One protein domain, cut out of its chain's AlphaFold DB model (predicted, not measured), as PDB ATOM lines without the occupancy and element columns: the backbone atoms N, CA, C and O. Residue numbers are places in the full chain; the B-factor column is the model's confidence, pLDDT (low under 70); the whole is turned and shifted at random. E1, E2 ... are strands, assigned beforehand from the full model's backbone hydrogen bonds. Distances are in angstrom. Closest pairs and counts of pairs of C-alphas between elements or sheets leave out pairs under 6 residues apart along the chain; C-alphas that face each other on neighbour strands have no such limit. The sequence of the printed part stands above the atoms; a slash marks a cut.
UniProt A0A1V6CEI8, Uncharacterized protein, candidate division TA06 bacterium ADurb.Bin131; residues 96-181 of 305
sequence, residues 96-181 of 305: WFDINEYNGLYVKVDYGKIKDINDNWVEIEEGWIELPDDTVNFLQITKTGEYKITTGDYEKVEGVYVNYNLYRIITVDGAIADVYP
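What this domain is: This is residues 96 to 181 of the 305 residues of an uncharacterized protein of candidate division TA06 bacterium ADurb.Bin131 (UniProt A0A1V6CEI8). What does the fold look like? Two small sheets stand face to face as a sandwich, E1, E2 and E5 in one and the strongly twisted E7, E6, E8 and E9 in the other, and the hairpin of E3 and E4 extends the first sheet past a bend. The long link from E7 to E8 loops away from the two sheets. What is it built of? The 86 printed residues hold no named helix and nine strands, E1 to E9 in order, 48 residues in an all-strand class, with antiparallel sheets in the orders E1 E2 E5, E3 E4 and E7 E6 E8 E9. The whole is compact, with a radius of gyration of the C-alphas of 12.9 A and spans of 41 by 31 by 19 A.

How they stand to each other: How does the first sheet pair? E1, residues 99 to 103, and E2, residues 106 to 109, form a hairpin, antiparallel at 161 degrees, with N 103 and O 106 2.9 A apart. E2 is antiparallel to E5, residues 127 to 130, at 150 degrees, with N 129 and O 107 2.8 A apart. Where does the chain bend? E2 runs on into E3, residues 112 to 115, at 67 degrees, and E4, residues 121 to 124, runs on into E5 at 63 degrees. E3 and E4 form a hairpin, antiparallel at 146 degrees, with N 122 and O 114 2.8 A apart. How does the second sheet pair? E6, residues 135 to 141, forms a hairpin with E7, residues 147 to 151, with N 138 and O 150 2.8 A apart, and is antiparallel to E8, residues 164 to 172, with N 137 and O 169 2.8 A apart. E8 and E9, residues 175 to 180, form a hairpin, with N 170 and O 178 2.8 A apart. How do the two sheets meet? The parts that face each other are 10.0 A centre to centre. The closest C-alphas of E1 and E9, Tyr 102 and Ile 176, are 7.6 A apart, and those of E5 and E7, Ile 129 and Tyr 147, are 7.7 A apart.

Where its parts are: Where do the strands begin and end? C-alpha 99 of E1 is at (-11.007, 10.532, 55.201), and C-alpha 180 of E9 is at (-0.190, 9.302, 58.101). Which strands are long? E8 spans 24.6 A, E6 19.1 A, E9 14.1 A and E7 13.7 A from first to last C-alpha.

The domain as a whole: How large is it? The two C-alphas farthest apart, those of Asn 118 and Asp 173, are 41.3 A apart. Is there a cut or a long link? The printed part has no cut; the link from E7 to E8, residues 152 to 163, is long, and in it residues 156 to 157 pair with 160 to 161. Where is confidence low? The mean pLDDT of the printed part is 74.5, and 31 residues are under 70, among them 96 to 100, 114 to 119 and 177 to 181.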
ATOM      1  N   TRP A  96     -15.190  10.934  65.482       48.72
ATOM      2  CA  TRP A  96     -15.912  10.019  64.609       48.72
ATOM      3  C   TRP A  96     -16.075  10.636  63.223       48.72
ATOM      4  O   TRP A  96     -17.112  11.219  62.944       48.72
ATOM      5  N   PHE A  97     -15.035  10.538  62.396       58.28
ATOM      6  CA  PHE A  97     -15.053  10.745  60.941       58.28
ATOM      7  C   PHE A  97     -13.735  10.227  60.354       58.28
ATOM      8  O   PHE A  97     -12.688  10.316  60.997       58.28
ATOM      9  N   ASP A  98     -13.801   9.717  59.129       57.16
ATOM     10  CA  ASP A  98     -12.663   9.199  58.369       57.16
ATOM     11  C   ASP A  98     -12.436  10.086  57.128       57.16
ATOM     12  O   ASP A  98     -13.360  10.760  56.656       57.16
ATOM     13  N   ILE A  99     -11.216  10.080  56.582       65.56
ATOM     14  CA  ILE A  99     -11.007  10.532  55.201       65.56
ATOM     15  C   ILE A  99     -11.451   9.396  54.282       65.56
ATOM     16  O   ILE A  99     -10.894   8.297  54.339       65.56
ATOM     17  N   ASN A 100     -12.465   9.642  53.458       68.19
ATOM     18  CA  ASN A 100     -13.076   8.600  52.633       68.19
ATOM     19  C   ASN A 100     -12.652   8.651  51.163       68.19
ATOM     20  O   ASN A 100     -12.732   7.636  50.472       68.19
ATOM     21  N   GLU A 101     -12.196   9.809  50.688       75.25
ATOM     22  CA  GLU A 101     -11.839  10.020  49.292       75.25
ATOM     23  C   GLU A 101     -10.667  10.998  49.149       75.25
ATOM     24  O   GLU A 101     -10.485  11.918  49.951       75.25
ATOM     25  N   TYR A 102      -9.886  10.793  48.090       83.12
ATOM     26  CA  TYR A 102      -8.741  11.612  47.714       83.12
ATOM     27  C   TYR A 102      -8.842  11.985  46.238       83.12
ATOM     28  O   TYR A 102      -9.146  11.131  45.403       83.12
ATOM     29  N   ASN A 103      -8.539  13.236  45.902       85.44
ATOM     30  CA  ASN A 103      -8.457  13.696  44.520       85.44
ATOM     31  C   ASN A 103      -7.328  14.724  44.368       85.44
ATOM     32  O   ASN A 103      -7.490  15.886  44.735       85.44
ATOM     33  N   GLY A 104      -6.176  14.300  43.842       87.94
ATOM     34  CA  GLY A 104      -4.986  15.151  43.756       87.94
ATOM     35  C   GLY A 104      -4.531  15.598  45.146       87.94
ATOM     36  O   GLY A 104      -4.193  14.756  45.976       87.94
ATOM     37  N   LEU A 105      -4.572  16.910  45.394       89.19
ATOM     38  CA  LEU A 105      -4.265  17.548  46.682       89.19
ATOM     39  C   LEU A 105      -5.497  17.758  47.577       89.19
ATOM     40  O   LEU A 105      -5.418  18.453  48.586       89.19
ATOM     41  N   TYR A 106      -6.648  17.191  47.215       90.81
ATOM     42  CA  TYR A 106      -7.875  17.314  47.991       90.81
ATOM     43  C   TYR A 106      -8.162  16.037  48.780       90.81
ATOM     44  O   TYR A 106      -8.150  14.937  48.221       90.81
ATOM     45  N   VAL A 107      -8.482  16.194  50.063       86.12
ATOM     46  CA  VAL A 107      -9.022  15.130  50.922       86.12
ATOM     47  C   VAL A 107     -10.490  15.397  51.191       86.12
ATOM     48  O   VAL A 107     -10.868  16.540  51.451       86.12
ATOM     49  N   LYS A 108     -11.324  14.362  51.151       84.06
ATOM     50  CA  LYS A 108     -12.711  14.458  51.590       84.06
ATOM     51  C   LYS A 108     -12.844  13.874  52.990       84.06
ATOM     52  O   LYS A 108     -12.624  12.683  53.195       84.06
ATOM     53  N   VAL A 109     -13.195  14.720  53.949       79.81
ATOM     54  CA  VAL A 109     -13.545  14.287  55.302       79.81
ATOM     55  C   VAL A 109     -15.056  14.117  55.367       79.81
ATOM     56  O   VAL A 109     -15.800  15.010  54.960       79.81
ATOM     57  N   ASP A 110     -15.506  12.962  55.850       72.00
ATOM     58  CA  ASP A 110     -16.930  12.697  56.045       72.00
ATOM     59  C   ASP A 110     -17.523  13.490  57.214       72.00
ATOM     60  O   ASP A 110     -16.811  13.970  58.098       72.00
ATOM     61  N   TYR A 111     -18.855  13.584  57.232       79.12
ATOM     62  CA  TYR A 111     -19.583  14.122  58.376       79.12
ATOM     63  C   TYR A 111     -19.220  13.356  59.648       79.12
ATOM     64  O   TYR A 111     -19.152  12.121  59.661       79.12
ATOM     65  N   GLY A 112     -19.066  14.087  60.748       71.56
ATOM     66  CA  GLY A 112     -18.685  13.481  62.005       71.56
ATOM     67  C   GLY A 112     -18.829  14.358  63.224       71.56
ATOM     68  O   GLY A 112     -19.382  15.452  63.172       71.56
ATOM     69  N   LYS A 113     -18.347  13.856  64.365       71.94
ATOM     70  CA  LYS A 113     -18.378  14.599  65.633       71.94
ATOM     71  C   LYS A 113     -17.096  14.417  66.441       71.94
ATOM     72  O   LYS A 113     -16.491  13.345  66.423       71.94
ATOM     73  N   ILE A 114     -16.714  15.448  67.192       68.69
ATOM     74  CA  ILE A 114     -15.617  15.427  68.176       68.69
ATOM     75  C   ILE A 114     -16.180  15.793  69.540       68.69
ATOM     76  O   ILE A 114     -17.039  16.665  69.629       68.69
ATOM     77  N   LYS A 115     -15.702  15.157  70.609       64.06
ATOM     78  CA  LYS A 115     -16.028  15.606  71.966       64.06
ATOM     79  C   LYS A 115     -15.194  16.822  72.359       64.06
ATOM     80  O   LYS A 115     -13.981  16.825  72.187       64.06
ATOM     81  N   ASP A 116     -15.816  17.854  72.907       67.06
ATOM     82  CA  ASP A 116     -15.085  18.947  73.534       67.06
ATOM     83  C   ASP A 116     -14.558  18.545  74.924       67.06
ATOM     84  O   ASP A 116     -14.787  17.439  75.420       67.06
ATOM     85  N   ILE A 117     -13.822  19.455  75.567       61.09
ATOM     86  CA  ILE A 117     -13.271  19.241  76.915       61.09
ATOM     87  C   ILE A 117     -14.356  19.061  77.995       61.09
ATOM     88  O   ILE A 117     -14.067  18.572  79.083       61.09
ATOM     89  N   ASN A 118     -15.600  19.428  77.690       69.12
ATOM     90  CA  ASN A 118     -16.761  19.303  78.564       69.12
ATOM     91  C   ASN A 118     -17.640  18.091  78.192       69.12
ATOM     92  O   ASN A 118     -18.755  17.978  78.694       69.12
ATOM     93  N   ASP A 119     -17.149  17.192  77.330       62.84
ATOM     94  CA  ASP A 119     -17.848  16.004  76.821       62.84
ATOM     95  C   ASP A 119     -19.037  16.293  75.876       62.84
ATOM     96  O   ASP A 119     -19.786  15.375  75.529       62.84
ATOM     97  N   ASN A 120     -19.199  17.535  75.399       76.06
ATOM     98  CA  ASN A 120     -20.211  17.881  74.397       76.06
ATOM     99  C   ASN A 120     -19.742  17.506  72.993       76.06
ATOM    100  O   ASN A 120     -18.561  17.602  72.673       76.06
ATOM    101  N   TRP A 121     -20.675  17.156  72.113       78.25
ATOM    102  CA  TRP A 121     -20.354  16.906  70.712       78.25
ATOM    103  C   TRP A 121     -20.286  18.205  69.907       78.25
ATOM    104  O   TRP A 121     -21.260  18.950  69.839       78.25
ATOM    105  N   VAL A 122     -19.149  18.426  69.255       77.06
ATOM    106  CA  VAL A 122     -18.964  19.384  68.163       77.06
ATOM    107  C   VAL A 122     -19.212  18.638  66.858       77.06
ATOM    108  O   VAL A 122     -18.539  17.642  66.589       77.06
ATOM    109  N   GLU A 123     -20.194  19.083  66.079       84.44
ATOM    110  CA  GLU A 123     -20.494  18.507  64.766       84.44
ATOM    111  C   GLU A 123     -19.571  19.086  63.701       84.44
ATOM    112  O   GLU A 123     -19.309  20.288  63.686       84.44
ATOM    113  N   ILE A 124     -19.082  18.207  62.834       84.56
ATOM    114  CA  ILE A 124     -18.193  18.511  61.723       84.56
ATOM    115  C   ILE A 124     -18.947  18.126  60.459       84.56
ATOM    116  O   ILE A 124     -19.311  16.961  60.283       84.56
ATOM    117  N   GLU A 125     -19.209  19.110  59.604       86.88
ATOM    118  CA  GLU A 125     -19.824  18.870  58.299       86.88
ATOM    119  C   GLU A 125     -18.903  18.039  57.407       86.88
ATOM    120  O   GLU A 125     -17.706  17.983  57.660       86.88
ATOM    121  N   GLU A 126     -19.439  17.395  56.370       86.94
ATOM    122  CA  GLU A 126     -18.585  16.802  55.336       86.94
ATOM    123  C   GLU A 126     -17.950  17.895  54.465       86.94
ATOM    124  O   GLU A 126     -18.563  18.933  54.193       86.94
ATOM    125  N   GLY A 127     -16.737  17.662  53.967       88.44
ATOM    126  CA  GLY A 127     -16.078  18.658  53.135       88.44
ATOM    127  C   GLY A 127     -14.835  18.173  52.411       88.44
ATOM    128  O   GLY A 127     -14.092  17.317  52.888       88.44
ATOM    129  N   TRP A 128     -14.611  18.772  51.240       91.56
ATOM    130  CA  TRP A 128     -13.341  18.692  50.528       91.56
ATOM    131  C   TRP A 128     -12.389  19.755  51.060       91.56
ATOM    132  O   TRP A 128     -12.744  20.929  51.152       91.56
ATOM    133  N   ILE A 129     -11.175  19.334  51.379       91.56
ATOM    134  CA  ILE A 129     -10.148  20.169  51.983       91.56
ATOM    135  C   ILE A 129      -8.941  20.140  51.057       91.56
ATOM    136  O   ILE A 129      -8.409  19.073  50.761       91.56
ATOM    137  N   GLU A 130      -8.541  21.317  50.587       94.31
ATOM    138  CA  GLU A 130      -7.337  21.491  49.778       94.31
ATOM    139  C   GLU A 130      -6.100  21.492  50.671       94.31
ATOM    140  O   GLU A 130      -6.065  22.164  51.706       94.31
ATOM    141  N   LEU A 131      -5.082  20.747  50.261       90.94
ATOM    142  CA  LEU A 131      -3.815  20.649  50.959       90.94
ATOM    143  C   LEU A 131      -2.726  21.395  50.179       90.94
ATOM    144  O   LEU A 131      -2.590  21.185  48.973       90.94
ATOM    145  N   PRO A 132      -1.918  22.233  50.847       93.12
ATOM    146  CA  PRO A 132      -0.625  22.660  50.325       93.12
ATOM    147  C   PRO A 132       0.205  21.480  49.793       93.12
ATOM    148  O   PRO A 132       0.184  20.396  50.377       93.12
ATOM    149  N   ASP A 133       0.933  21.693  48.697       88.00
ATOM    150  CA  ASP A 133       1.768  20.678  48.035       88.00
ATOM    151  C   ASP A 133       3.204  20.627  48.591       88.00
ATOM    152  O   ASP A 133       3.635  21.560  49.276       88.00
ATOM    153  N   ASP A 134       3.937  19.554  48.277       79.88
ATOM    154  CA  ASP A 134       5.346  19.316  48.637       79.88
ATOM    155  C   ASP A 134       5.668  19.562  50.116       79.88
ATOM    156  O   ASP A 134       6.720  20.094  50.494       79.88
ATOM    157  N   THR A 135       4.732  19.207  50.993       81.69
ATOM    158  CA  THR A 135       4.840  19.537  52.407       81.69
ATOM    159  C   THR A 135       4.069  18.579  53.299       81.69
ATOM    160  O   THR A 135       3.316  17.707  52.865       81.69
ATOM    161  N   VAL A 136       4.281  18.753  54.599       69.25
ATOM    162  CA  VAL A 136       3.556  18.050  55.645       69.25
ATOM    163  C   VAL A 136       2.414  18.942  56.105       69.25
ATOM    164  O   VAL A 136       2.631  19.991  56.715       69.25
ATOM    165  N   ASN A 137       1.197  18.501  55.827       79.88
ATOM    166  CA  ASN A 137      -0.037  19.172  56.195       79.88
ATOM    167  C   ASN A 137      -0.578  18.597  57.497       79.88
ATOM    168  O   ASN A 137      -0.627  17.385  57.682       79.88
ATOM    169  N   PHE A 138      -1.032  19.461  58.388       73.31
ATOM    170  CA  PHE A 138      -1.605  19.096  59.673       73.31
ATOM    171  C   PHE A 138      -3.070  19.508  59.690       73.31
ATOM    172  O   PHE A 138      -3.409  20.665  59.958       73.31
ATOM    173  N   LEU A 139      -3.935  18.544  59.376       78.31
ATOM    174  CA  LEU A 139      -5.377  18.710  59.401       78.31
ATOM    175  C   LEU A 139      -5.881  18.680  60.842       78.31
ATOM    176  O   LEU A 139      -5.643  17.746  61.613       78.31
ATOM    177  N   GLN A 140      -6.597  19.740  61.179       78.62
ATOM    178  CA  GLN A 140      -7.150  20.032  62.484       78.62
ATOM    179  C   GLN A 140      -8.604  20.445  62.349       78.62
ATOM    180  O   GLN A 140      -9.012  20.966  61.310       78.62
ATOM    181  N   ILE A 141      -9.352  20.302  63.437       79.19
ATOM    182  CA  ILE A 141     -10.617  21.006  63.616       79.19
ATOM    183  C   ILE A 141     -10.440  22.081  64.680       79.19
ATOM    184  O   ILE A 141      -9.968  21.803  65.786       79.19
ATOM    185  N   THR A 142     -10.856  23.304  64.380       85.19
ATOM    186  CA  THR A 142     -10.965  24.371  65.374       85.19
ATOM    187  C   THR A 142     -11.934  23.986  66.497       85.19
ATOM    188  O   THR A 142     -12.771  23.089  66.376       85.19
ATOM    189  N   LYS A 143     -11.887  24.695  67.628       79.38
ATOM    190  CA  LYS A 143     -12.851  24.460  68.720       79.38
ATOM    191  C   LYS A 143     -14.309  24.723  68.322       79.38
ATOM    192  O   LYS A 143     -15.205  24.255  69.016       79.38
ATOM    193  N   THR A 144     -14.531  25.434  67.219       84.50
ATOM    194  CA  THR A 144     -15.849  25.743  66.655       84.50
ATOM    195  C   THR A 144     -16.316  24.749  65.589       84.50
ATOM    196  O   THR A 144     -17.437  24.897  65.119       84.50
ATOM    197  N   GLY A 145     -15.516  23.735  65.236       81.25
ATOM    198  CA  GLY A 145     -15.916  22.696  64.279       81.25
ATOM    199  C   GLY A 145     -15.459  22.923  62.835       81.25
ATOM    200  O   GLY A 145     -15.908  22.218  61.939       81.25
ATOM    201  N   GLU A 146     -14.568  23.884  62.584       89.38
ATOM    202  CA  GLU A 146     -14.098  24.208  61.230       89.38
ATOM    203  C   GLU A 146     -12.781  23.501  60.906       89.38
ATOM    204  O   GLU A 146     -11.913  23.366  61.770       89.38
ATOM    205  N   TYR A 147     -12.592  23.100  59.649       89.38
ATOM    206  CA  TYR A 147     -11.317  22.554  59.189       89.38
ATOM    207  C   TYR A 147     -10.212  23.605  59.205       89.38
ATOM    208  O   TYR A 147     -10.399  24.750  58.788       89.38
ATOM    209  N   LYS A 148      -9.021  23.184  59.613       89.12
ATOM    210  CA  LYS A 148      -7.813  23.994  59.563       89.12
ATOM    211  C   LYS A 148      -6.627  23.154  59.124       89.12
ATOM    212  O   LYS A 148      -6.379  22.092  59.683       89.12
ATOM    213  N   ILE A 149      -5.885  23.666  58.148       91.25
ATOM    214  CA  ILE A 149      -4.614  23.095  57.706       91.25
ATOM    215  C   ILE A 149      -3.484  24.020  58.147       91.25
ATOM    216  O   ILE A 149      -3.541  25.230  57.927       91.25
ATOM    217  N   THR A 150      -2.454  23.448  58.759       83.94
ATOM    218  CA  THR A 150      -1.167  24.117  58.987       83.94
ATOM    219  C   THR A 150      -0.037  23.298  58.374       83.94
ATOM    220  O   THR A 150      -0.199  22.104  58.133       83.94
ATOM    221  N   THR A 151       1.102  23.932  58.103       81.69
ATOM    222  CA  THR A 151       2.323  23.260  57.642       81.69
ATOM    223  C   THR A 151       3.384  23.288  58.746       81.69
ATOM    224  O   THR A 151       3.400  24.196  59.580       81.69
ATOM    225  N   GLY A 152       4.244  22.268  58.797       66.81
ATOM    226  CA  GLY A 152       5.317  22.132  59.798       66.81
ATOM    227  C   GLY A 152       4.887  21.529  61.145       66.81
ATOM    228  O   GLY A 152       5.496  20.570  61.604       66.81
ATOM    229  N   ASP A 153       3.821  22.022  61.774       59.38
ATOM    230  CA  ASP A 153       3.236  21.415  62.988       59.38
ATOM    231  C   ASP A 153       1.758  21.819  63.122       59.38
ATOM    232  O   ASP A 153       1.275  22.711  62.416       59.38
ATOM    233  N   TYR A 154       1.031  21.188  64.043       65.94
ATOM    234  CA  TYR A 154      -0.289  21.655  64.463       65.94
ATOM    235  C   TYR A 154      -0.203  23.033  65.138       65.94
ATOM    236  O   TYR A 154       0.828  23.426  65.690       65.94
ATOM    237  N   GLU A 155      -1.310  23.774  65.133       71.81
ATOM    238  CA  GLU A 155      -1.337  25.138  65.649       71.81
ATOM    239  C   GLU A 155      -1.157  25.181  67.168       71.81
ATOM    240  O   GLU A 155      -1.854  24.495  67.925       71.81
ATOM    241  N   LYS A 156      -0.254  26.064  67.604       67.50
ATOM    242  CA  LYS A 156       0.039  26.334  69.010       67.50
ATOM    243  C   LYS A 156      -0.110  27.818  69.321       67.50
ATOM    244  O   LYS A 156       0.308  28.666  68.536       67.50
ATOM    245  N   VAL A 157      -0.613  28.126  70.511       70.44
ATOM    246  CA  VAL A 157      -0.546  29.461  71.120       70.44
ATOM    247  C   VAL A 157       0.176  29.305  72.447       70.44
ATOM    248  O   VAL A 157      -0.197  28.461  73.255       70.44
ATOM    249  N   GLU A 158       1.266  30.054  72.627       68.56
ATOM    250  CA  GLU A 158       2.126  29.958  73.821       68.56
ATOM    251  C   GLU A 158       2.608  28.518  74.105       68.56
ATOM    252  O   GLU A 158       2.728  28.088  75.247       68.56
ATOM    253  N   GLY A 159       2.878  27.750  73.041       49.03
ATOM    254  CA  GLY A 159       3.351  26.363  73.125       49.03
ATOM    255  C   GLY A 159       2.254  25.310  73.317       49.03
ATOM    256  O   GLY A 159       2.545  24.120  73.234       49.03
ATOM    257  N   VAL A 160       0.996  25.719  73.501       47.53
ATOM    258  CA  VAL A 160      -0.136  24.814  73.743       47.53
ATOM    259  C   VAL A 160      -0.956  24.626  72.470       47.53
ATOM    260  O   VAL A 160      -1.310  25.604  71.815       47.53
ATOM    261  N   TYR A 161      -1.286  23.376  72.127       58.06
ATOM    262  CA  TYR A 161      -2.162  23.065  70.995       58.06
ATOM    263  C   TYR A 161      -3.566  23.639  71.205       58.06
ATOM    264  O   TYR A 161      -4.212  23.375  72.221       58.06
ATOM    265  N   VAL A 162      -4.056  24.404  70.229       72.31
ATOM    266  CA  VAL A 162      -5.338  25.126  70.356       72.31
ATOM    267  C   VAL A 162      -6.502  24.473  69.620       72.31
ATOM    268  O   VAL A 162      -7.650  24.843  69.857       72.31
ATOM    269  N   ASN A 163      -6.239  23.463  68.790       71.31
ATOM    270  CA  ASN A 163      -7.240  22.774  67.974       71.31
ATOM    271  C   ASN A 163      -7.346  21.282  68.324       71.31
ATOM    272  O   ASN A 163      -6.626  20.767  69.179       71.31
ATOM    273  N   TYR A 164      -8.291  20.586  67.695       69.06
ATOM    274  CA  TYR A 164      -8.334  19.127  67.672       69.06
ATOM    275  C   TYR A 164      -7.467  18.629  66.517       69.06
ATOM    276  O   TYR A 164      -7.783  18.861  65.354       69.06
ATOM    277  N   ASN A 165      -6.367  17.967  66.847       69.44
ATOM    278  CA  ASN A 165      -5.374  17.491  65.890       69.44
ATOM    279  C   ASN A 165      -5.802  16.128  65.334       69.44
ATOM    280  O   ASN A 165      -6.047  15.215  66.123       69.44
ATOM    281  N   LEU A 166      -5.908  15.992  64.008       66.12
ATOM    282  CA  LEU A 166      -6.483  14.798  63.379       66.12
ATOM    283  C   LEU A 166      -5.471  14.023  62.545       66.12
ATOM    284  O   LEU A 166      -5.039  12.943  62.937       66.12
ATOM    285  N   TYR A 167      -5.115  14.579  61.388       63.78
ATOM    286  CA  TYR A 167      -4.345  13.891  60.366       63.78
ATOM    287  C   TYR A 167      -3.099  14.690  60.039       63.78
ATOM    288  O   TYR A 167      -3.128  15.919  59.941       63.78
ATOM    289  N   ARG A 168      -2.015  13.961  59.806       68.06
ATOM    290  CA  ARG A 168      -0.833  14.486  59.142       68.06
ATOM    291  C   ARG A 168      -0.843  13.942  57.720       68.06
ATOM    292  O   ARG A 168      -0.887  12.734  57.529       68.06
ATOM    293  N   ILE A 169      -0.852  14.814  56.730       70.88
ATOM    294  CA  ILE A 169      -1.052  14.443  55.333       70.88
ATOM    295  C   ILE A 169       0.111  14.989  54.542       70.88
ATOM    296  O   ILE A 169       0.365  16.190  54.565       70.88
ATOM    297  N   ILE A 170       0.838  14.108  53.878       69.81
ATOM    298  CA  ILE A 170       2.021  14.495  53.142       69.81
ATOM    299  C   ILE A 170       1.688  14.510  51.659       69.81
ATOM    300  O   ILE A 170       1.178  13.540  51.092       69.81
ATOM    301  N   THR A 171       1.968  15.644  51.048       76.00
ATOM    302  CA  THR A 171       1.766  15.895  49.629       76.00
ATOM    303  C   THR A 171       3.124  15.994  48.956       76.00
ATOM    304  O   THR A 171       4.069  16.536  49.533       76.00
ATOM    305  N   VAL A 172       3.237  15.394  47.776       71.88
ATOM    306  CA  VAL A 172       4.436  15.439  46.938       71.88
ATOM    307  C   VAL A 172       3.995  15.481  45.484       71.88
ATOM    308  O   VAL A 172       3.166  14.665  45.070       71.88
ATOM    309  N   ASP A 173       4.575  16.398  44.714       79.44
ATOM    310  CA  ASP A 173       4.410  16.507  43.264       79.44
ATOM    311  C   ASP A 173       2.932  16.487  42.805       79.44
ATOM    312  O   ASP A 173       2.554  15.797  41.850       79.44
ATOM    313  N   GLY A 174       2.060  17.237  43.484       73.69
ATOM    314  CA  GLY A 174       0.652  17.401  43.112       73.69
ATOM    315  C   GLY A 174      -0.255  16.239  43.516       73.69
ATOM    316  O   GLY A 174      -1.409  16.173  43.075       73.69
ATOM    317  N   ALA A 175       0.241  15.321  44.340       74.25
ATOM    318  CA  ALA A 175      -0.507  14.180  44.834       74.25
ATOM    319  C   ALA A 175      -0.380  14.041  46.351       74.25
ATOM    320  O   ALA A 175       0.644  14.358  46.956       74.25
ATOM    321  N   ILE A 176      -1.424  13.498  46.975       75.88
ATOM    322  CA  ILE A 176      -1.318  12.967  48.332       75.88
ATOM    323  C   ILE A 176      -0.460  11.709  48.257       75.88
ATOM    324  O   ILE A 176      -0.886  10.668  47.756       75.88
ATOM    325  N   ALA A 177       0.776  11.849  48.717       65.06
ATOM    326  CA  ALA A 177       1.758  10.783  48.719       65.06
ATOM    327  C   ALA A 177       1.588   9.884  49.946       65.06
ATOM    328  O   ALA A 177       1.856   8.686  49.869       65.06
ATOM    329  N   ASP A 178       1.115  10.448  51.062       63.84
ATOM    330  CA  ASP A 178       0.763   9.677  52.247       63.84
ATOM    331  C   ASP A 178      -0.273  10.393  53.125       63.84
ATOM    332  O   ASP A 178      -0.304  11.619  53.236       63.84
ATOM    333  N   VAL A 179      -1.101   9.605  53.796       53.66
ATOM    334  CA  VAL A 179      -1.988  10.037  54.870       53.66
ATOM    335  C   VAL A 179      -1.558   9.260  56.095       53.66
ATOM    336  O   VAL A 179      -1.911   8.099  56.298       53.66
ATOM    337  N   TYR A 180      -0.759   9.912  56.919       55.44
ATOM    338  CA  TYR A 180      -0.190   9.302  58.101       55.44
ATOM    339  C   TYR A 180      -1.297   8.842  59.080       55.44
ATOM    340  O   TYR A 180      -2.291   9.571  59.220       55.44
ATOM    341  N   PRO A 181      -1.160   7.706  59.818       36.34
ATOM    342  CA  PRO A 181       0.031   6.888  60.112       36.34
ATOM    343  C   PRO A 181       0.737   5.969  59.090       36.34
ATOM    344  O   PRO A 181       1.541   5.153  59.540       36.34
TER     345      PRO A 181